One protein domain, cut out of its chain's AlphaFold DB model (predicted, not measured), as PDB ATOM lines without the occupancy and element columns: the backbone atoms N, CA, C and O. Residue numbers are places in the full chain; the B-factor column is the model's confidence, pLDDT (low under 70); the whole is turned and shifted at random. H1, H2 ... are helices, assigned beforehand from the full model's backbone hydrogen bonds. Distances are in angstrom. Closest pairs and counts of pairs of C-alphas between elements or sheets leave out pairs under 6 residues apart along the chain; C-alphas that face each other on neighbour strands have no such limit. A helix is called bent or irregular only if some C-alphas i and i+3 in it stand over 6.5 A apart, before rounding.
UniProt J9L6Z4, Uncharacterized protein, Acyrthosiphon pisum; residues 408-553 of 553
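What this domain is: This is residues 408 to 553 of the 553 residues of an uncharacterized protein of Acyrthosiphon pisum (UniProt J9L6Z4). A rounded cluster of helices has one long helix, H6, that begins in the cluster and runs on past it, so that residues 534 to 553 stick out as an arm. In the cluster H4 is in the middle, with H1 and H3 on one side of it and H5 and the first part of H6 on the other; short H2 and the long unnamed stretch 425 to 444 run along the outside. The printed part has 146 residues with six named helices, H1 to H6 in chain order, and no named strand; the class is all helix. The whole is loose and elongated, with a radius of gyration of the C-alphas of 18.2 A and spans of 66 by 37 by 28 A.

How they stand to each other: H1, residues 408 to 416, is close to but not clearly touching H2, residues 420 to 424, the C-alphas of Leu 416 and Glu 422 being closest at 6.3 A. H3, residues 445 to 464, touches H1 with residues 451 to 458 alone, at a steep tilt of 41 degrees, opposite ways; Asn 408 and Met 454 have the closest C-alphas, 5.8 A apart. H4, residues 472 to 484, is the hub, touching four helices. It forms a helical hairpin with H3 at a shallow tilt of 30 degrees, the closest C-alphas being those of Arg 462 and Lys 472, 6.2 A apart. It touches H1 with residues 478 to 482 alone, the same way at 33 degrees, a tilt only just shallow; the closest C-alphas are those of Ala 412 and Leu 478, at 7.1 A. H5, residues 489 to 504, and H6, residues 510 to 551, form with H4 an up and down bundle, three helices each running against the one before. The closest C-alphas are those of Ile 473 and Ala 502 for H4 and H5, at 4.4 A, and those of Ile 503 and Asn 516 for H5 and H6, at 5.7 A. Every O i to N i+4 pair is within hydrogen-bond range in H1, H2, H3 and H4, against 10 of 12 in H5 and 37 of 38 in H6.

Where its parts are: H1 begins at C-alpha 408, (126.974, 110.144, 219.727). H3 is 28.6 A long, H4 18.5 A and H5 24.7 A. H5 is irregular, with C-alphas 490 and 493 8.0 A apart. H6 is 60.9 A long, has a kink of 26 degrees near residue 541, and ends at C-alpha 551, (123.753, 57.947, 196.043).

The domain as a whole: The C-alphas of Pro 468 and Phe 552 are the two farthest apart, at 66.0 A. The printed part has no cut, and the link from H2 to H3 is long. Confidence is under 70 in residues 418 to 446, 485 to 493 and 528 to 553.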
ATOM      1  N   ASN A 408     126.891 111.429 220.414       92.62
ATOM      2  CA  ASN A 408     126.974 110.144 219.727       92.62
ATOM      3  C   ASN A 408     126.296 109.022 220.524       92.62
ATOM      4  O   ASN A 408     125.599 108.197 219.940       92.62
ATOM      5  N   LYS A 409     126.439 109.019 221.854       89.81
ATOM      6  CA  LYS A 409     125.755 108.086 222.761       89.81
ATOM      7  C   LYS A 409     124.234 108.237 222.676       89.81
ATOM      8  O   LYS A 409     123.528 107.243 222.507       89.81
ATOM      9  N   GLN A 410     123.718 109.468 222.718       87.31
ATOM     10  CA  GLN A 410     122.286 109.732 222.567       87.31
ATOM     11  C   GLN A 410     121.766 109.306 221.188       87.31
ATOM     12  O   GLN A 410     120.746 108.621 221.086       87.31
ATOM     13  N   ASP A 411     122.460 109.709 220.126       86.06
ATOM     14  CA  ASP A 411     122.051 109.418 218.757       86.06
ATOM     15  C   ASP A 411     122.076 107.916 218.456       86.06
ATOM     16  O   ASP A 411     121.144 107.404 217.829       86.06
ATOM     17  N   ALA A 412     123.082 107.197 218.964       84.88
ATOM     18  CA  ALA A 412     123.142 105.746 218.888       84.88
ATOM     19  C   ALA A 412     121.958 105.106 219.623       84.88
ATOM     20  O   ALA A 412     121.309 104.233 219.056       84.88
ATOM     21  N   LYS A 413     121.601 105.574 220.828       79.75
ATOM     22  CA  LYS A 413     120.440 105.060 221.578       79.75
ATOM     23  C   LYS A 413     119.130 105.220 220.798       79.75
ATOM     24  O   LYS A 413     118.347 104.278 220.719       79.75
ATOM     25  N   ILE A 414     118.909 106.381 220.174       79.56
ATOM     26  CA  ILE A 414     117.720 106.645 219.339       79.56
ATOM     27  C   ILE A 414     117.704 105.740 218.099       79.56
ATOM     28  O   ILE A 414     116.652 105.227 217.710       79.56
ATOM     29  N   LEU A 415     118.862 105.548 217.465       78.88
ATOM     30  CA  LEU A 415     118.993 104.708 216.278       78.88
ATOM     31  C   LEU A 415     118.743 103.225 216.604       78.88
ATOM     32  O   LEU A 415     117.974 102.563 215.908       78.88
ATOM     33  N   LEU A 416     119.371 102.726 217.668       75.12
ATOM     34  CA  LEU A 416     119.340 101.324 218.086       75.12
ATOM     35  C   LEU A 416     117.976 100.904 218.643       75.12
ATOM     36  O   LEU A 416     117.534  99.795 218.364       75.12
ATOM     37  N   ALA A 417     117.252 101.796 219.330       71.06
ATOM     38  CA  ALA A 417     115.914 101.504 219.858       71.06
ATOM     39  C   ALA A 417     114.890 101.091 218.779       71.06
ATOM     40  O   ALA A 417     113.895 100.436 219.077       71.06
ATOM     41  N   ASN A 418     115.129 101.457 217.516       65.81
ATOM     42  CA  ASN A 418     114.261 101.115 216.388       65.81
ATOM     43  C   ASN A 418     114.676  99.824 215.657       65.81
ATOM     44  O   ASN A 418     114.043  99.452 214.659       65.81
ATOM     45  N   ASN A 419     115.737  99.157 216.122       67.31
ATOM     46  CA  ASN A 419     116.315  97.971 215.505       67.31
ATOM     47  C   ASN A 419     115.797  96.683 216.168       67.31
ATOM     48  O   ASN A 419     115.900  96.500 217.377       67.31
ATOM     49  N   SER A 420     115.265  95.762 215.361       63.44
ATOM     50  CA  SER A 420     114.716  94.488 215.839       63.44
ATOM     51  C   SER A 420     115.767  93.568 216.459       63.44
ATOM     52  O   SER A 420     115.445  92.851 217.403       63.44
ATOM     53  N   TRP A 421     117.008  93.578 215.958       66.56
ATOM     54  CA  TRP A 421     118.096  92.795 216.538       66.56
ATOM     55  C   TRP A 421     118.430  93.295 217.942       66.56
ATOM     56  O   TRP A 421     118.472  92.477 218.853       66.56
ATOM     57  N   GLU A 422     118.576  94.610 218.135       66.19
ATOM     58  CA  GLU A 422     118.863  95.205 219.453       66.19
ATOM     59  C   GLU A 422     117.748  94.879 220.462       66.19
ATOM     60  O   GLU A 422     118.028  94.407 221.559       66.19
ATOM     61  N   VAL A 423     116.478  95.047 220.072       63.09
ATOM     62  CA  VAL A 423     115.319  94.769 220.944       63.09
ATOM     63  C   VAL A 423     115.239  93.293 221.347       63.09
ATOM     64  O   VAL A 423     114.908  92.983 222.489       63.09
ATOM     65  N   ASN A 424     115.565  92.375 220.434       60.06
ATOM     66  CA  ASN A 424     115.568  90.935 220.710       60.06
ATOM     67  C   ASN A 424     116.842  90.451 221.417       60.06
ATOM     68  O   ASN A 424     116.879  89.312 221.881       60.06
ATOM     69  N   SER A 425     117.876  91.293 221.465       57.56
ATOM     70  CA  SER A 425     119.208  90.950 221.969       57.56
ATOM     71  C   SER A 425     119.609  91.764 223.199       57.56
ATOM     72  O   SER A 425     120.792  91.843 223.533       57.56
ATOM     73  N   TRP A 426     118.646  92.412 223.852       57.44
ATOM     74  CA  TRP A 426     118.937  93.329 224.946       57.44
ATOM     75  C   TRP A 426     119.495  92.562 226.167       57.44
ATOM     76  O   TRP A 426     118.964  91.491 226.495       57.44
ATOM     77  N   PRO A 427     120.547  93.074 226.845       51.78
ATOM     78  CA  PRO A 427     121.105  92.475 228.055       51.78
ATOM     79  C   PRO A 427     120.026  92.124 229.079       51.78
ATOM     80  O   PRO A 427     119.073  92.875 229.291       51.78
ATOM     81  N   GLY A 428     120.149  90.950 229.695       43.41
ATOM     82  CA  GLY A 428     119.177  90.434 230.660       43.41
ATOM     83  C   GLY A 428     117.906  89.785 230.080       43.41
ATOM     84  O   GLY A 428     117.208  89.091 230.819       43.41
ATOM     85  N   GLY A 429     117.626  89.918 228.777       42.28
ATOM     86  CA  GLY A 429     116.400  89.439 228.115       42.28
ATOM     87  C   GLY A 429     116.584  88.252 227.161       42.28
ATOM     88  O   GLY A 429     116.007  88.258 226.074       42.28
ATOM     89  N   TRP A 430     117.395  87.249 227.517       44.69
ATOM     90  CA  TRP A 430     117.749  86.136 226.624       44.69
ATOM     91  C   TRP A 430     116.504  85.394 226.105       44.69
ATOM     92  O   TRP A 430     115.862  84.646 226.840       44.69
ATOM     93  N   ASN A 431     116.183  85.547 224.816       44.47
ATOM     94  CA  ASN A 431     115.152  84.748 224.157       44.47
ATOM     95  C   ASN A 431     115.695  84.065 222.893       44.47
ATOM     96  O   ASN A 431     115.583  84.576 221.777       44.47
ATOM     97  N   PHE A 432     116.244  82.859 223.073       42.31
ATOM     98  CA  PHE A 432     116.803  82.044 221.987       42.31
ATOM     99  C   PHE A 432     115.823  81.755 220.852       42.31
ATOM    100  O   PHE A 432     116.240  81.628 219.700       42.31
ATOM    101  N   SER A 433     114.529  81.660 221.163       43.22
ATOM    102  CA  SER A 433     113.505  81.302 220.178       43.22
ATOM    103  C   SER A 433     113.289  82.391 219.116       43.22
ATOM    104  O   SER A 433     112.881  82.082 217.998       43.22
ATOM    105  N   ASN A 434     113.650  83.644 219.432       44.25
ATOM    106  CA  ASN A 434     113.393  84.829 218.609       44.25
ATOM    107  C   ASN A 434     114.655  85.512 218.061       44.25
ATOM    108  O   ASN A 434     114.544  86.585 217.465       44.25
ATOM    109  N   LEU A 435     115.836  84.894 218.193       48.00
ATOM    110  CA  LEU A 435     117.063  85.322 217.509       48.00
ATOM    111  C   LEU A 435     116.921  85.076 215.998       48.00
ATOM    112  O   LEU A 435     117.493  84.141 215.438       48.00
ATOM    113  N   LYS A 436     116.083  85.876 215.337       45.66
ATOM    114  CA  LYS A 436     116.038  85.972 213.884       45.66
ATOM    115  C   LYS A 436     117.228  86.809 213.442       45.66
ATOM    116  O   LYS A 436     117.468  87.895 213.957       45.66
ATOM    117  N   THR A 437     117.949  86.297 212.459       43.12
ATOM    118  CA  THR A 437     119.144  86.907 211.864       43.12
ATOM    119  C   THR A 437     118.805  87.987 210.836       43.12
ATOM    120  O   THR A 437     119.693  88.535 210.194       43.12
ATOM    121  N   GLU A 438     117.519  88.299 210.666       46.03
ATOM    122  CA  GLU A 438     117.047  89.336 209.757       46.03
ATOM    123  C   GLU A 438     117.088  90.710 210.431       46.03
ATOM    124  O   GLU A 438     116.127  91.188 211.039       46.03
ATOM    125  N   THR A 439     118.212  91.392 210.249       47.00
ATOM    126  CA  THR A 439     118.370  92.850 210.334       47.00
ATOM    127  C   THR A 439     117.673  93.520 209.142       47.00
ATOM    128  O   THR A 439     118.269  94.225 208.337       47.00
ATOM    129  N   SER A 440     116.374  93.282 208.982       43.94
ATOM    130  CA  SER A 440     115.597  93.854 207.883       43.94
ATOM    131  C   SER A 440     114.941  95.162 208.315       43.94
ATOM    132  O   SER A 440     113.773  95.193 208.695       43.94
ATOM    133  N   LYS A 441     115.705  96.257 208.255       51.19
ATOM    134  CA  LYS A 441     115.170  97.576 207.885       51.19
ATOM    135  C   LYS A 441     116.230  98.320 207.090       51.19
ATOM    136  O   LYS A 441     117.274  98.677 207.629       51.19
ATOM    137  N   THR A 442     115.937  98.577 205.821       51.31
ATOM    138  CA  THR A 442     116.645  99.574 205.020       51.31
ATOM    139  C   THR A 442     116.591 100.891 205.791       51.31
ATOM    140  O   THR A 442     115.519 101.456 205.992       51.31
ATOM    141  N   LEU A 443     117.730 101.337 206.313       57.16
ATOM    142  CA  LEU A 443     117.853 102.667 206.898       57.16
ATOM    143  C   LEU A 443     117.713 103.690 205.767       57.16
ATOM    144  O   LEU A 443     118.409 103.579 204.755       57.16
ATOM    145  N   ASP A 444     116.845 104.684 205.938       60.22
ATOM    146  CA  ASP A 444     116.745 105.797 204.993       60.22
ATOM    147  C   ASP A 444     118.097 106.528 204.875       60.22
ATOM    148  O   ASP A 444     118.889 106.570 205.821       60.22
ATOM    149  N   THR A 445     118.360 107.151 203.722       62.50
ATOM    150  CA  THR A 445     119.643 107.800 203.383       62.50
ATOM    151  C   THR A 445     120.153 108.752 204.472       62.50
ATOM    152  O   THR A 445     121.339 108.738 204.797       62.50
ATOM    153  N   TYR A 446     119.257 109.523 205.094       57.97
ATOM    154  CA  TYR A 446     119.587 110.434 206.196       57.97
ATOM    155  C   TYR A 446     120.113 109.701 207.442       57.97
ATOM    156  O   TYR A 446     121.085 110.123 208.068       57.97
ATOM    157  N   MET A 447     119.500 108.569 207.790       71.12
ATOM    158  CA  MET A 447     119.914 107.764 208.941       71.12
ATOM    159  C   MET A 447     121.248 107.056 208.674       71.12
ATOM    160  O   MET A 447     122.059 106.927 209.593       71.12
ATOM    161  N   ASN A 448     121.523 106.685 207.419       75.56
ATOM    162  CA  ASN A 448     122.829 106.160 207.005       75.56
ATOM    163  C   ASN A 448     123.943 107.209 207.103       75.56
ATOM    164  O   ASN A 448     125.033 106.903 207.591       75.56
ATOM    165  N   GLU A 449     123.687 108.452 206.692       80.81
ATOM    166  CA  GLU A 449     124.659 109.541 206.827       80.81
ATOM    167  C   GLU A 449     124.948 109.849 208.300       80.81
ATOM    168  O   GLU A 449     126.111 109.893 208.714       80.81
ATOM    169  N   LYS A 450     123.894 109.967 209.119       83.12
ATOM    170  CA  LYS A 450     124.020 110.175 210.564       83.12
ATOM    171  C   LYS A 450     124.845 109.064 211.214       83.12
ATOM    172  O   LYS A 450     125.786 109.349 211.949       83.12
ATOM    173  N   LYS A 451     124.563 107.803 210.879       86.00
ATOM    174  CA  LYS A 451     125.343 106.645 211.330       86.00
ATOM    175  C   LYS A 451     126.810 106.709 210.906       86.00
ATOM    176  O   LYS A 451     127.684 106.477 211.737       86.00
ATOM    177  N   SER A 452     127.093 107.037 209.649       86.25
ATOM    178  CA  SER A 452     128.466 107.164 209.139       86.25
ATOM    179  C   SER A 452     129.259 108.229 209.901       86.25
ATOM    180  O   SER A 452     130.409 108.000 210.283       86.25
ATOM    181  N   ASN A 453     128.626 109.367 210.196       89.31
ATOM    182  CA  ASN A 453     129.223 110.421 211.014       89.31
ATOM    183  C   ASN A 453     129.481 109.937 212.446       89.31
ATOM    184  O   ASN A 453     130.591 110.117 212.947       89.31
ATOM    185  N   MET A 454     128.528 109.218 213.054       90.69
ATOM    186  CA  MET A 454     128.727 108.632 214.382       90.69
ATOM    187  C   MET A 454     129.895 107.647 214.424       90.69
ATOM    188  O   MET A 454     130.736 107.712 215.318       90.69
ATOM    189  N   LEU A 455     130.001 106.754 213.437       90.69
ATOM    190  CA  LEU A 455     131.101 105.792 213.354       90.69
ATOM    191  C   LEU A 455     132.464 106.489 213.245       90.69
ATOM    192  O   LEU A 455     133.424 106.061 213.889       90.69
ATOM    193  N   LYS A 456     132.572 107.563 212.453       92.06
ATOM    194  CA  LYS A 456     133.806 108.360 212.347       92.06
ATOM    195  C   LYS A 456     134.159 109.017 213.678       92.06
ATOM    196  O   LYS A 456     135.313 108.957 214.107       92.06
ATOM    197  N   ASP A 457     133.167 109.600 214.334       93.75
ATOM    198  CA  ASP A 457     133.334 110.309 215.595       93.75
ATOM    199  C   ASP A 457     133.737 109.377 216.735       93.75
ATOM    200  O   ASP A 457     134.737 109.637 217.404       93.75
ATOM    201  N   LEU A 458     133.035 108.257 216.900       94.19
ATOM    202  CA  LEU A 458     133.348 107.235 217.898       94.19
ATOM    203  C   LEU A 458     134.734 106.622 217.666       94.19
ATOM    204  O   LEU A 458     135.499 106.462 218.615       94.19
ATOM    205  N   ASN A 459     135.117 106.342 216.414       92.88
ATOM    206  CA  ASN A 459     136.475 105.880 216.105       92.88
ATOM    207  C   ASN A 459     137.540 106.942 216.429       92.88
ATOM    208  O   ASN A 459     138.625 106.592 216.898       92.88
ATOM    209  N   SER A 460     137.255 108.227 216.192       93.81
ATOM    210  CA  SER A 460     138.161 109.318 216.567       93.81
ATOM    211  C   SER A 460     138.326 109.399 218.083       93.81
ATOM    212  O   SER A 460     139.458 109.437 218.558       93.81
ATOM    213  N   LEU A 461     137.219 109.377 218.830       93.94
ATOM    214  CA  LEU A 461     137.225 109.416 220.293       93.94
ATOM    215  C   LEU A 461     137.989 108.222 220.873       93.94
ATOM    216  O   LEU A 461     138.889 108.420 221.683       93.94
ATOM    217  N   ARG A 462     137.722 107.005 220.378       91.56
ATOM    218  CA  ARG A 462     138.413 105.777 220.808       91.56
ATOM    219  C   ARG A 462     139.935 105.898 220.724       91.56
ATOM    220  O   ARG A 462     140.638 105.446 221.619       91.56
ATOM    221  N   ASN A 463     140.437 106.452 219.619       87.88
ATOM    222  CA  ASN A 463     141.866 106.429 219.312       87.88
ATOM    223  C   ASN A 463     142.621 107.671 219.812       87.88
ATOM    224  O   ASN A 463     143.838 107.602 219.949       87.88
ATOM    225  N   LYS A 464     141.942 108.811 219.994       88.69
ATOM    226  CA  LYS A 464     142.597 110.111 220.227       88.69
ATOM    227  C   LYS A 464     142.174 110.811 221.512       88.69
ATOM    228  O   LYS A 464     142.879 111.723 221.930       88.69
ATOM    229  N   SER A 465     141.034 110.446 222.100       87.81
ATOM    230  CA  SER A 465     140.554 111.161 223.278       87.81
ATOM    231  C   SER A 465     141.309 110.740 224.532       87.81
ATOM    232  O   SER A 465     141.403 109.553 224.851       87.81
ATOM    233  N   ASN A 466     141.784 111.747 225.264       83.75
ATOM    234  CA  ASN A 466     142.352 111.606 226.604       83.75
ATOM    235  C   ASN A 466     141.362 112.062 227.688       83.75
ATOM    236  O   ASN A 466     141.749 112.266 228.836       83.75
ATOM    237  N   CYS A 467     140.093 112.277 227.327       87.31
ATOM    238  CA  CYS A 467     139.082 112.717 228.273       87.31
ATOM    239  C   CYS A 467     138.813 111.610 229.314       87.31
ATOM    240  O   CYS A 467     138.374 110.522 228.936       87.31
ATOM    241  N   PRO A 468     139.019 111.869 230.619       84.25
ATOM    242  CA  PRO A 468     138.882 110.852 231.665       84.25
ATOM    243  C   PRO A 468     137.425 110.483 231.983       84.25
ATOM    244  O   PRO A 468     137.193 109.569 232.770       84.25
ATOM    245  N   TYR A 469     136.462 111.203 231.402       87.94
ATOM    246  CA  TYR A 469     135.018 111.010 231.586       87.94
ATOM    247  C   TYR A 469     134.386 110.185 230.458       87.94
ATOM    248  O   TYR A 469     133.175 110.016 230.414       87.94
ATOM    249  N   ILE A 470     135.195 109.713 229.504       90.81
ATOM    250  CA  ILE A 470     134.731 108.887 228.394       90.81
ATOM    251  C   ILE A 470     135.085 107.434 228.673       90.81
ATOM    252  O   ILE A 470     136.261 107.070 228.775       90.81
ATOM    253  N   ASN A 471     134.066 106.580 228.715       90.44
ATOM    254  CA  ASN A 471     134.264 105.153 228.874       90.44
ATOM    255  C   ASN A 471     134.622 104.487 227.529       90.44
ATOM    256  O   ASN A 471     133.789 104.334 226.633       90.44
ATOM    257  N   LYS A 472     135.884 104.060 227.378       92.31
ATOM    258  CA  LYS A 472     136.365 103.386 226.156       92.31
ATOM    259  C   LYS A 472     135.702 102.027 225.910       92.31
ATOM    260  O   LYS A 472     135.548 101.634 224.750       92.31
ATOM    261  N   ILE A 473     135.270 101.333 226.965       93.38
ATOM    262  CA  ILE A 473     134.520 100.075 226.853       93.38
ATOM    263  C   ILE A 473     133.170 100.357 226.187       93.38
ATOM    264  O   ILE A 473     132.828  99.710 225.197       93.38
ATOM    265  N   GLU A 474     132.455 101.387 226.653       92.62
ATOM    266  CA  GLU A 474     131.173 101.808 226.074       92.62
ATOM    267  C   GLU A 474     131.320 102.250 224.609       92.62
ATOM    268  O   GLU A 474     130.516 101.843 223.771       92.62
ATOM    269  N   ILE A 475     132.383 102.983 224.239       94.81
ATOM    270  CA  ILE A 475     132.643 103.325 222.824       94.81
ATOM    271  C   ILE A 475     132.755 102.069 221.951       94.81
ATOM    272  O   ILE A 475     132.171 102.018 220.865       94.81
ATOM    273  N   ASN A 476     133.511 101.061 222.392       94.62
ATOM    274  CA  ASN A 476     133.675  99.825 221.631       94.62
ATOM    275  C   ASN A 476     132.353  99.041 221.519       94.62
ATOM    276  O   ASN A 476     132.060  98.509 220.447       94.62
ATOM    277  N   ILE A 477     131.524  99.031 222.568       91.25
ATOM    278  CA  ILE A 477     130.173  98.444 222.541       91.25
ATOM    279  C   ILE A 477     129.270  99.174 221.541       91.25
ATOM    280  O   ILE A 477     128.615  98.531 220.719       91.25
ATOM    281  N   LEU A 478     129.257 100.511 221.562       90.62
ATOM    282  CA  LEU A 478     128.465 101.316 220.629       90.62
ATOM    283  C   LEU A 478     128.893 101.074 219.179       90.62
ATOM    284  O   LEU A 478     128.042 100.886 218.312       90.62
ATOM    285  N   LEU A 479     130.204 101.022 218.913       91.00
ATOM    286  CA  LEU A 479     130.729 100.671 217.592       91.00
ATOM    287  C   LEU A 479     130.254  99.278 217.170       91.00
ATOM    288  O   LEU A 479     129.696  99.147 216.083       91.00
ATOM    289  N   TYR A 480     130.404  98.265 218.028       87.81
ATOM    290  CA  TYR A 480     129.915  96.914 217.750       87.81
ATOM    291  C   TYR A 480     128.434  96.923 217.347       87.81
ATOM    292  O   TYR A 480     128.097  96.449 216.265       87.81
ATOM    293  N   ARG A 481     127.564  97.536 218.158       84.12
ATOM    294  CA  ARG A 481     126.116  97.586 217.896       84.12
ATOM    295  C   ARG A 481     125.781  98.285 216.587       84.12
ATOM    296  O   ARG A 481     125.010  97.758 215.790       84.12
ATOM    297  N   LEU A 482     126.407  99.433 216.321       82.88
ATOM    298  CA  LEU A 482     126.219 100.154 215.062       82.88
ATOM    299  C   LEU A 482     126.661  99.312 213.856       82.88
ATOM    300  O   LEU A 482     125.988  99.342 212.828       82.88
ATOM    301  N   TYR A 483     127.745  98.540 213.958       80.31
ATOM    302  CA  TYR A 483     128.208  97.679 212.864       80.31
ATOM    303  C   TYR A 483     127.359  96.420 212.672       80.31
ATOM    304  O   TYR A 483     127.139  96.025 211.528       80.31
ATOM    305  N   VAL A 484     126.841  95.809 213.744       74.88
ATOM    306  CA  VAL A 484     125.940  94.644 213.635       74.88
ATOM    307  C   VAL A 484     124.709  94.982 212.793       74.88
ATOM    308  O   VAL A 484     124.260  94.149 212.008       74.88
ATOM    309  N   MET A 485     124.218  96.224 212.868       66.81
ATOM    310  CA  MET A 485     123.104  96.689 212.037       66.81
ATOM    311  C   MET A 485     123.365  96.622 210.520       66.81
ATOM    312  O   MET A 485     122.394  96.613 209.772       66.81
ATOM    313  N   ASP A 486     124.624  96.628 210.055       63.16
ATOM    314  CA  ASP A 486     124.957  96.618 208.616       63.16
ATOM    315  C   ASP A 486     125.040  95.214 208.010       63.16
ATOM    316  O   ASP A 486     125.158  95.105 206.795       63.16
ATOM    317  N   SER A 487     125.014  94.171 208.851       53.91
ATOM    318  CA  SER A 487     124.843  92.747 208.517       53.91
ATOM    319  C   SER A 487     125.260  92.317 207.107       53.91
ATOM    320  O   SER A 487     124.488  91.689 206.382       53.91
ATOM    321  N   ASP A 488     126.501  92.608 206.737       54.28
ATOM    322  CA  ASP A 488     127.166  91.874 205.678       54.28
ATOM    323  C   ASP A 488     127.974  90.780 206.374       54.28
ATOM    324  O   ASP A 488     128.834  91.074 207.217       54.28
ATOM    325  N   LYS A 489     127.675  89.513 206.065       53.12
ATOM    326  CA  LYS A 489     128.290  88.335 206.707       53.12
ATOM    327  C   LYS A 489     129.831  88.364 206.639       53.12
ATOM    328  O   LYS A 489     130.506  87.700 207.404       53.12
ATOM    329  N   ASN A 490     130.425  89.198 205.788       49.16
ATOM    330  CA  ASN A 490     131.875  89.315 205.627       49.16
ATOM    331  C   ASN A 490     132.603  90.182 206.681       49.16
ATOM    332  O   ASN A 490     133.829  90.281 206.626       49.16
ATOM    333  N   LYS A 491     131.912  90.797 207.656       58.50
ATOM    334  CA  LYS A 491     132.539  91.684 208.673       58.50
ATOM    335  C   LYS A 491     132.726  91.071 210.068       58.50
ATOM    336  O   LYS A 491     133.035  91.785 211.023       58.50
ATOM    337  N   TYR A 492     132.616  89.749 210.208       64.69
ATOM    338  CA  TYR A 492     132.740  89.048 211.498       64.69
ATOM    339  C   TYR A 492     134.042  89.342 212.259       64.69
ATOM    340  O   TYR A 492     134.035  89.512 213.479       64.69
ATOM    341  N   LYS A 493     135.165  89.497 211.547       67.94
ATOM    342  CA  LYS A 493     136.453  89.836 212.169       67.94
ATOM    343  C   LYS A 493     136.445  91.225 212.818       67.94
ATOM    344  O   LYS A 493     137.005  91.385 213.897       67.94
ATOM    345  N   GLU A 494     135.817  92.214 212.183       73.38
ATOM    346  CA  GLU A 494     135.725  93.579 212.723       73.38
ATOM    347  C   GLU A 494     134.799  93.629 213.944       73.38
ATOM    348  O   GLU A 494     135.141  94.245 214.951       73.38
ATOM    349  N   LEU A 495     133.669  92.915 213.895       77.19
ATOM    350  CA  LEU A 495     132.724  92.810 215.011       77.19
ATOM    351  C   LEU A 495     133.369  92.197 216.257       77.19
ATOM    352  O   LEU A 495     133.307  92.785 217.339       77.19
ATOM    353  N   TYR A 496     134.052  91.062 216.092       80.56
ATOM    354  CA  TYR A 496     134.793  90.428 217.180       80.56
ATOM    355  C   TYR A 496     135.867  91.358 217.759       80.56
ATOM    356  O   TYR A 496     136.040  91.420 218.973       80.56
ATOM    357  N   GLN A 497     136.566  92.127 216.916       85.38
ATOM    358  CA  GLN A 497     137.603  93.053 217.374       85.38
ATOM    359  C   GLN A 497     137.069  94.169 218.276       85.38
ATOM    360  O   GLN A 497     137.782  94.567 219.194       85.38
ATOM    361  N   TYR A 498     135.857  94.682 218.043       89.12
ATOM    362  CA  TYR A 498     135.268  95.686 218.933       89.12
ATOM    363  C   TYR A 498     134.996  95.113 220.324       89.12
ATOM    364  O   TYR A 498     135.414  95.705 221.315       89.12
ATOM    365  N   LEU A 499     134.379  93.932 220.402       86.19
ATOM    366  CA  LEU A 499     134.101  93.273 221.680       86.19
ATOM    367  C   LEU A 499     135.381  92.835 222.394       86.19
ATOM    368  O   LEU A 499     135.518  93.051 223.594       86.19
ATOM    369  N   ALA A 500     136.357  92.302 221.655       85.25
ATOM    370  CA  ALA A 500     137.661  91.969 222.211       85.25
ATOM    371  C   ALA A 500     138.343  93.215 222.789       85.25
ATOM    372  O   ALA A 500     138.804  93.183 223.921       85.25
ATOM    373  N   LYS A 501     138.351  94.347 222.074       89.69
ATOM    374  CA  LYS A 501     138.895  95.597 222.621       89.69
ATOM    375  C   LYS A 501     138.154  96.028 223.884       89.69
ATOM    376  O   LYS A 501     138.817  96.303 224.869       89.69
ATOM    377  N   ALA A 502     136.820  96.004 223.887       90.88
ATOM    378  CA  ALA A 502     136.012  96.341 225.061       90.88
ATOM    379  C   ALA A 502     136.372  95.493 226.298       90.88
ATOM    380  O   ALA A 502     136.468  96.017 227.403       90.88
ATOM    381  N   ILE A 503     136.601  94.191 226.111       86.31
ATOM    382  CA  ILE A 503     136.951  93.257 227.192       86.31
ATOM    383  C   ILE A 503     138.375  93.486 227.728       86.31
ATOM    384  O   ILE A 503     138.626  93.253 228.909       86.31
ATOM    385  N   TYR A 504     139.297  93.931 226.872       86.94
ATOM    386  CA  TYR A 504     140.716  94.101 227.204       86.94
ATOM    387  C   TYR A 504     141.073  95.483 227.777       86.94
ATOM    388  O   TYR A 504     142.201  95.650 228.233       86.94
ATOM    389  N   GLU A 505     140.165  96.463 227.749       90.12
ATOM    390  CA  GLU A 505     140.371  97.751 228.431       90.12
ATOM    391  C   GLU A 505     140.474  97.564 229.956       90.12
ATOM    392  O   GLU A 505     139.832  96.682 230.535       90.12
ATOM    393  N   GLU A 506     141.232  98.434 230.630       90.12
ATOM    394  CA  GLU A 506     141.390  98.376 232.082       90.12
ATOM    395  C   GLU A 506     140.072  98.660 232.819       90.12
ATOM    396  O   GLU A 506     139.473  99.740 232.700       90.12
ATOM    397  N   VAL A 507     139.668  97.699 233.653       90.25
ATOM    398  CA  VAL A 507     138.456  97.755 234.474       90.25
ATOM    399  C   VAL A 507     138.812  98.255 235.870       90.25
ATOM    400  O   VAL A 507     139.478  97.553 236.631       90.25
ATOM    401  N   ILE A 508     138.408  99.484 236.211       89.12
ATOM    402  CA  ILE A 508     138.771 100.122 237.489       89.12
ATOM    403  C   ILE A 508     137.543 100.696 238.187       89.12
ATOM    404  O   ILE A 508     137.310 100.413 239.363       89.12
ATOM    405  N   THR A 509     136.756 101.510 237.483       86.50
ATOM    406  CA  THR A 509     135.552 102.122 238.051       86.50
ATOM    407  C   THR A 509     134.368 101.160 237.994       86.50
ATOM    408  O   THR A 509     134.375 100.161 237.271       86.50
ATOM    409  N   SER A 510     133.313 101.458 238.747       79.44
ATOM    410  CA  SER A 510     132.101 100.638 238.726       79.44
ATOM    411  C   SER A 510     131.372 100.706 237.375       79.44
ATOM    412  O   SER A 510     130.827  99.703 236.919       79.44
ATOM    413  N   GLU A 511     131.475 101.837 236.672       82.69
ATOM    414  CA  GLU A 511     131.034 101.973 235.280       82.69
ATOM    415  C   GLU A 511     131.820 101.053 234.332       82.69
ATOM    416  O   GLU A 511     131.211 100.360 233.516       82.69
ATOM    417  N   ASP A 512     133.152 100.973 234.469       88.38
ATOM    418  CA  ASP A 512     133.959 100.052 233.659       88.38
ATOM    419  C   ASP A 512     133.502  98.604 233.853       88.38
ATOM    420  O   ASP A 512     133.390  97.858 232.884       88.38
ATOM    421  N   ARG A 513     133.207  98.196 235.095       82.62
ATOM    422  CA  ARG A 513     132.739  96.833 235.398       82.62
ATOM    423  C   ARG A 513     131.401  96.542 234.729       82.62
ATOM    424  O   ARG A 513     131.250  95.467 234.143       82.62
ATOM    425  N   ALA A 514     130.470  97.494 234.792       79.62
ATOM    426  CA  ALA A 514     129.164  97.397 234.151       79.62
ATOM    427  C   ALA A 514     129.289  97.245 232.634       79.62
ATOM    428  O   ALA A 514     128.760  96.300 232.054       79.62
ATOM    429  N   ARG A 515     130.072  98.112 231.988       86.38
ATOM    430  CA  ARG A 515     130.280  98.050 230.537       86.38
ATOM    431  C   ARG A 515     131.081  96.820 230.124       86.38
ATOM    432  O   ARG A 515     130.749  96.180 229.134       86.38
ATOM    433  N   ASN A 516     132.081  96.409 230.900       87.69
ATOM    434  CA  ASN A 516     132.815  95.171 230.639       87.69
ATOM    435  C   ASN A 516     131.877  93.954 230.712       87.69
ATOM    436  O   ASN A 516     132.006  93.017 229.933       87.69
ATOM    437  N   MET A 517     130.900  93.964 231.620       78.31
ATOM    438  CA  MET A 517     129.846  92.948 231.703       78.31
ATOM    439  C   MET A 517     128.995  92.862 230.453       78.31
ATOM    440  O   MET A 517     128.868  91.796 229.858       78.31
ATOM    441  N   GLU A 518     128.496  94.009 230.023       80.62
ATOM    442  CA  GLU A 518     127.718  94.139 228.804       80.62
ATOM    443  C   GLU A 518     128.514  93.664 227.576       80.62
ATOM    444  O   GLU A 518     127.976  92.962 226.724       80.62
ATOM    445  N   ALA A 519     129.818  93.956 227.501       85.44
ATOM    446  CA  ALA A 519     130.683  93.457 226.430       85.44
ATOM    447  C   ALA A 519     130.795  91.920 226.415       85.44
ATOM    448  O   ALA A 519     130.766  91.315 225.342       85.44
ATOM    449  N   HIS A 520     130.897  91.286 227.586       79.31
ATOM    450  CA  HIS A 520     130.930  89.823 227.725       79.31
ATOM    451  C   HIS A 520     129.599  89.166 227.352       79.31
ATOM    452  O   HIS A 520     129.591  88.130 226.679       79.31
ATOM    453  N   GLU A 521     128.478  89.783 227.728       74.88
ATOM    454  CA  GLU A 521     127.146  89.356 227.287       74.88
ATOM    455  C   GLU A 521     127.047  89.398 225.761       74.88
ATOM    456  O   GLU A 521     126.743  88.388 225.127       74.88
ATOM    457  N   LEU A 522     127.404  90.533 225.154       77.69
ATOM    458  CA  LEU A 522     127.368  90.707 223.703       77.69
ATOM    459  C   LEU A 522     128.306  89.737 222.975       77.69
ATOM    460  O   LEU A 522     127.940  89.230 221.914       77.69
ATOM    461  N   LEU A 523     129.482  89.432 223.536       78.88
ATOM    462  CA  LEU A 523     130.395  88.430 222.977       78.88
ATOM    463  C   LEU A 523     129.803  87.026 223.039       78.88
ATOM    464  O   LEU A 523     129.861  86.300 222.049       78.88
ATOM    465  N   SER A 524     129.207  86.653 224.168       71.00
ATOM    466  CA  SER A 524     128.547  85.355 224.317       71.00
ATOM    467  C   SER A 524     127.432  85.206 223.283       71.00
ATOM    468  O   SER A 524     127.389  84.221 222.546       71.00
ATOM    469  N   MET A 525     126.592  86.230 223.136       71.69
ATOM    470  CA  MET A 525     125.525  86.252 222.138       71.69
ATOM    471  C   MET A 525     126.061  86.166 220.711       71.69
ATOM    472  O   MET A 525     125.564  85.372 219.912       71.69
ATOM    473  N   TYR A 526     127.102  86.940 220.400       74.56
ATOM    474  CA  TYR A 526     127.786  86.888 219.113       74.56
ATOM    475  C   TYR A 526     128.260  85.464 218.793       74.56
ATOM    476  O   TYR A 526     127.924  84.932 217.735       74.56
ATOM    477  N   LEU A 527     128.976  84.814 219.716       70.38
ATOM    478  CA  LEU A 527     129.483  83.450 219.540       70.38
ATOM    479  C   LEU A 527     128.354  82.423 219.387       70.38
ATOM    480  O   LEU A 527     128.467  81.499 218.586       70.38
ATOM    481  N   MET A 528     127.241  82.586 220.105       65.50
ATOM    482  CA  MET A 528     126.084  81.701 219.968       65.50
ATOM    483  C   MET A 528     125.390  81.846 218.611       65.50
ATOM    484  O   MET A 528     125.031  80.835 218.008       65.50
ATOM    485  N   ILE A 529     125.247  83.075 218.105       67.94
ATOM    486  CA  ILE A 529     124.734  83.334 216.752       67.94
ATOM    487  C   ILE A 529     125.656  82.683 215.710       67.94
ATOM    488  O   ILE A 529     125.166  82.003 214.811       67.94
ATOM    489  N   GLN A 530     126.979  82.816 215.866       67.56
ATOM    490  CA  GLN A 530     127.958  82.156 214.991       67.56
ATOM    491  C   GLN A 530     127.820  80.633 215.017       67.56
ATOM    492  O   GLN A 530     127.701  80.007 213.969       67.56
ATOM    493  N   ASN A 531     127.784  80.032 216.208       62.03
ATOM    494  CA  ASN A 531     127.662  78.583 216.353       62.03
ATOM    495  C   ASN A 531     126.364  78.067 215.727       62.03
ATOM    496  O   ASN A 531     126.377  77.045 215.048       62.03
ATOM    497  N   ARG A 532     125.249  78.782 215.914       63.00
ATOM    498  CA  ARG A 532     123.974  78.438 215.280       63.00
ATOM    499  C   ARG A 532     124.073  78.493 213.759       63.00
ATOM    500  O   ARG A 532     123.647  77.542 213.113       63.00
ATOM    501  N   HIS A 533     124.653  79.556 213.203       65.12
ATOM    502  CA  HIS A 533     124.862  79.674 211.762       65.12
ATOM    503  C   HIS A 533     125.716  78.542 211.209       65.12
ATOM    504  O   HIS A 533     125.305  77.912 210.247       65.12
ATOM    505  N   LEU A 534     126.840  78.226 211.851       63.19
ATOM    506  CA  LEU A 534     127.699  77.120 211.433       63.19
ATOM    507  C   LEU A 534     126.966  75.775 211.500       63.19
ATOM    508  O   LEU A 534     127.134  74.956 210.605       63.19
ATOM    509  N   ILE A 535     126.125  75.544 212.516       58.53
ATOM    510  CA  ILE A 535     125.289  74.334 212.628       58.53
ATOM    511  C   ILE A 535     124.215  74.288 211.530       58.53
ATOM    512  O   ILE A 535     123.914  73.220 211.001       58.53
ATOM    513  N   GLU A 536     123.592  75.418 211.201       62.84
ATOM    514  CA  GLU A 536     122.590  75.509 210.136       62.84
ATOM    515  C   GLU A 536     123.239  75.337 208.753       62.84
ATOM    516  O   GLU A 536     122.747  74.548 207.950       62.84
ATOM    517  N   GLU A 537     124.385  75.969 208.497       59.81
ATOM    518  CA  GLU A 537     125.177  75.813 207.270       59.81
ATOM    519  C   GLU A 537     125.684  74.376 207.117       59.81
ATOM    520  O   GLU A 537     125.430  73.767 206.084       59.81
ATOM    521  N   THR A 538     126.243  73.763 208.169       51.09
ATOM    522  CA  THR A 538     126.629  72.338 208.141       51.09
ATOM    523  C   THR A 538     125.436  71.397 208.026       51.09
ATOM    524  O   THR A 538     125.571  70.346 207.414       51.09
ATOM    525  N   LYS A 539     124.237  71.739 208.520       49.47
ATOM    526  CA  LYS A 539     123.016  70.974 208.195       49.47
ATOM    527  C   LYS A 539     122.650  71.087 206.716       49.47
ATOM    528  O   LYS A 539     122.163  70.113 206.146       49.47
ATOM    529  N   THR A 540     122.906  72.237 206.100       44.53
ATOM    530  CA  THR A 540     122.627  72.483 204.679       44.53
ATOM    531  C   THR A 540     123.659  71.791 203.777       44.53
ATOM    532  O   THR A 540     123.277  71.167 202.788       44.53
ATOM    533  N   GLU A 541     124.937  71.795 204.162       39.50
ATOM    534  CA  GLU A 541     126.004  71.029 203.505       39.50
ATOM    535  C   GLU A 541     125.865  69.525 203.766       39.50
ATOM    536  O   GLU A 541     126.017  68.742 202.836       39.50
ATOM    537  N   SER A 542     125.433  69.097 204.961       37.94
ATOM    538  CA  SER A 542     125.226  67.672 205.261       37.94
ATOM    539  C   SER A 542     124.077  67.053 204.475       37.94
ATOM    540  O   SER A 542     124.090  65.854 204.273       37.94
ATOM    541  N   ILE A 543     123.097  67.811 203.973       39.28
ATOM    542  CA  ILE A 543     122.078  67.231 203.081       39.28
ATOM    543  C   ILE A 543     122.629  67.098 201.652       39.28
ATOM    544  O   ILE A 543     122.283  66.141 200.964       39.28
ATOM    545  N   TYR A 544     123.531  67.983 201.213       33.41
ATOM    546  CA  TYR A 544     124.128  67.902 199.876       33.41
ATOM    547  C   TYR A 544     125.291  66.902 199.800       33.41
ATOM    548  O   TYR A 544     125.306  66.091 198.876       33.41
ATOM    549  N   GLU A 545     126.199  66.878 200.780       33.44
ATOM    550  CA  GLU A 545     127.307  65.915 200.862       33.44
ATOM    551  C   GLU A 545     126.824  64.509 201.234       33.44
ATOM    552  O   GLU A 545     127.319  63.539 200.670       33.44
ATOM    553  N   TRP A 546     125.794  64.361 202.077       33.41
ATOM    554  CA  TRP A 546     125.253  63.032 202.401       33.41
ATOM    555  C   TRP A 546     124.435  62.434 201.245       33.41
ATOM    556  O   TRP A 546     124.475  61.224 201.040       33.41
ATOM    557  N   ILE A 547     123.757  63.248 200.418       35.81
ATOM    558  CA  ILE A 547     123.060  62.753 199.212       35.81
ATOM    559  C   ILE A 547     124.042  62.469 198.059       35.81
ATOM    560  O   ILE A 547     123.827  61.512 197.316       35.81
ATOM    561  N   THR A 548     125.140  63.223 197.910       33.62
ATOM    562  CA  THR A 548     126.135  62.943 196.851       33.62
ATOM    563  C   THR A 548     127.136  61.842 197.210       33.62
ATOM    564  O   THR A 548     127.469  61.062 196.320       33.62
ATOM    565  N   GLN A 549     127.541  61.685 198.477       33.94
ATOM    566  CA  GLN A 549     128.451  60.606 198.905       33.94
ATOM    567  C   GLN A 549     127.768  59.253 199.170       33.94
ATOM    568  O   GLN A 549     128.466  58.264 199.340       33.94
ATOM    569  N   TYR A 550     126.429  59.167 199.194       33.44
ATOM    570  CA  TYR A 550     125.730  57.880 199.375       33.44
ATOM    571  C   TYR A 550     124.740  57.499 198.262       33.44
ATOM    572  O   TYR A 550     124.213  56.386 198.296       33.44
ATOM    573  N   MET A 551     124.509  58.349 197.247       31.69
ATOM    574  CA  MET A 551     123.753  57.947 196.043       31.69
ATOM    575  C   MET A 551     124.543  57.954 194.724       31.69
ATOM    576  O   MET A 551     124.064  57.333 193.778       31.69
ATOM    577  N   PHE A 552     125.741  58.553 194.631       35.12
ATOM    578  CA  PHE A 552     126.546  58.530 193.390       35.12
ATOM    579  C   PHE A 552     128.078  58.462 193.587       35.12
ATOM    580  O   PHE A 552     128.827  58.986 192.761       35.12
ATOM    581  N   GLY A 553     128.563  57.766 194.619       31.39
ATOM    582  CA  GLY A 553     129.994  57.476 194.774       31.39
ATOM    583  C   GLY A 553     130.286  56.470 195.862       31.39
ATOM    584  O   GLY A 553     130.447  56.934 197.006       31.39
TER     585      GLY A 553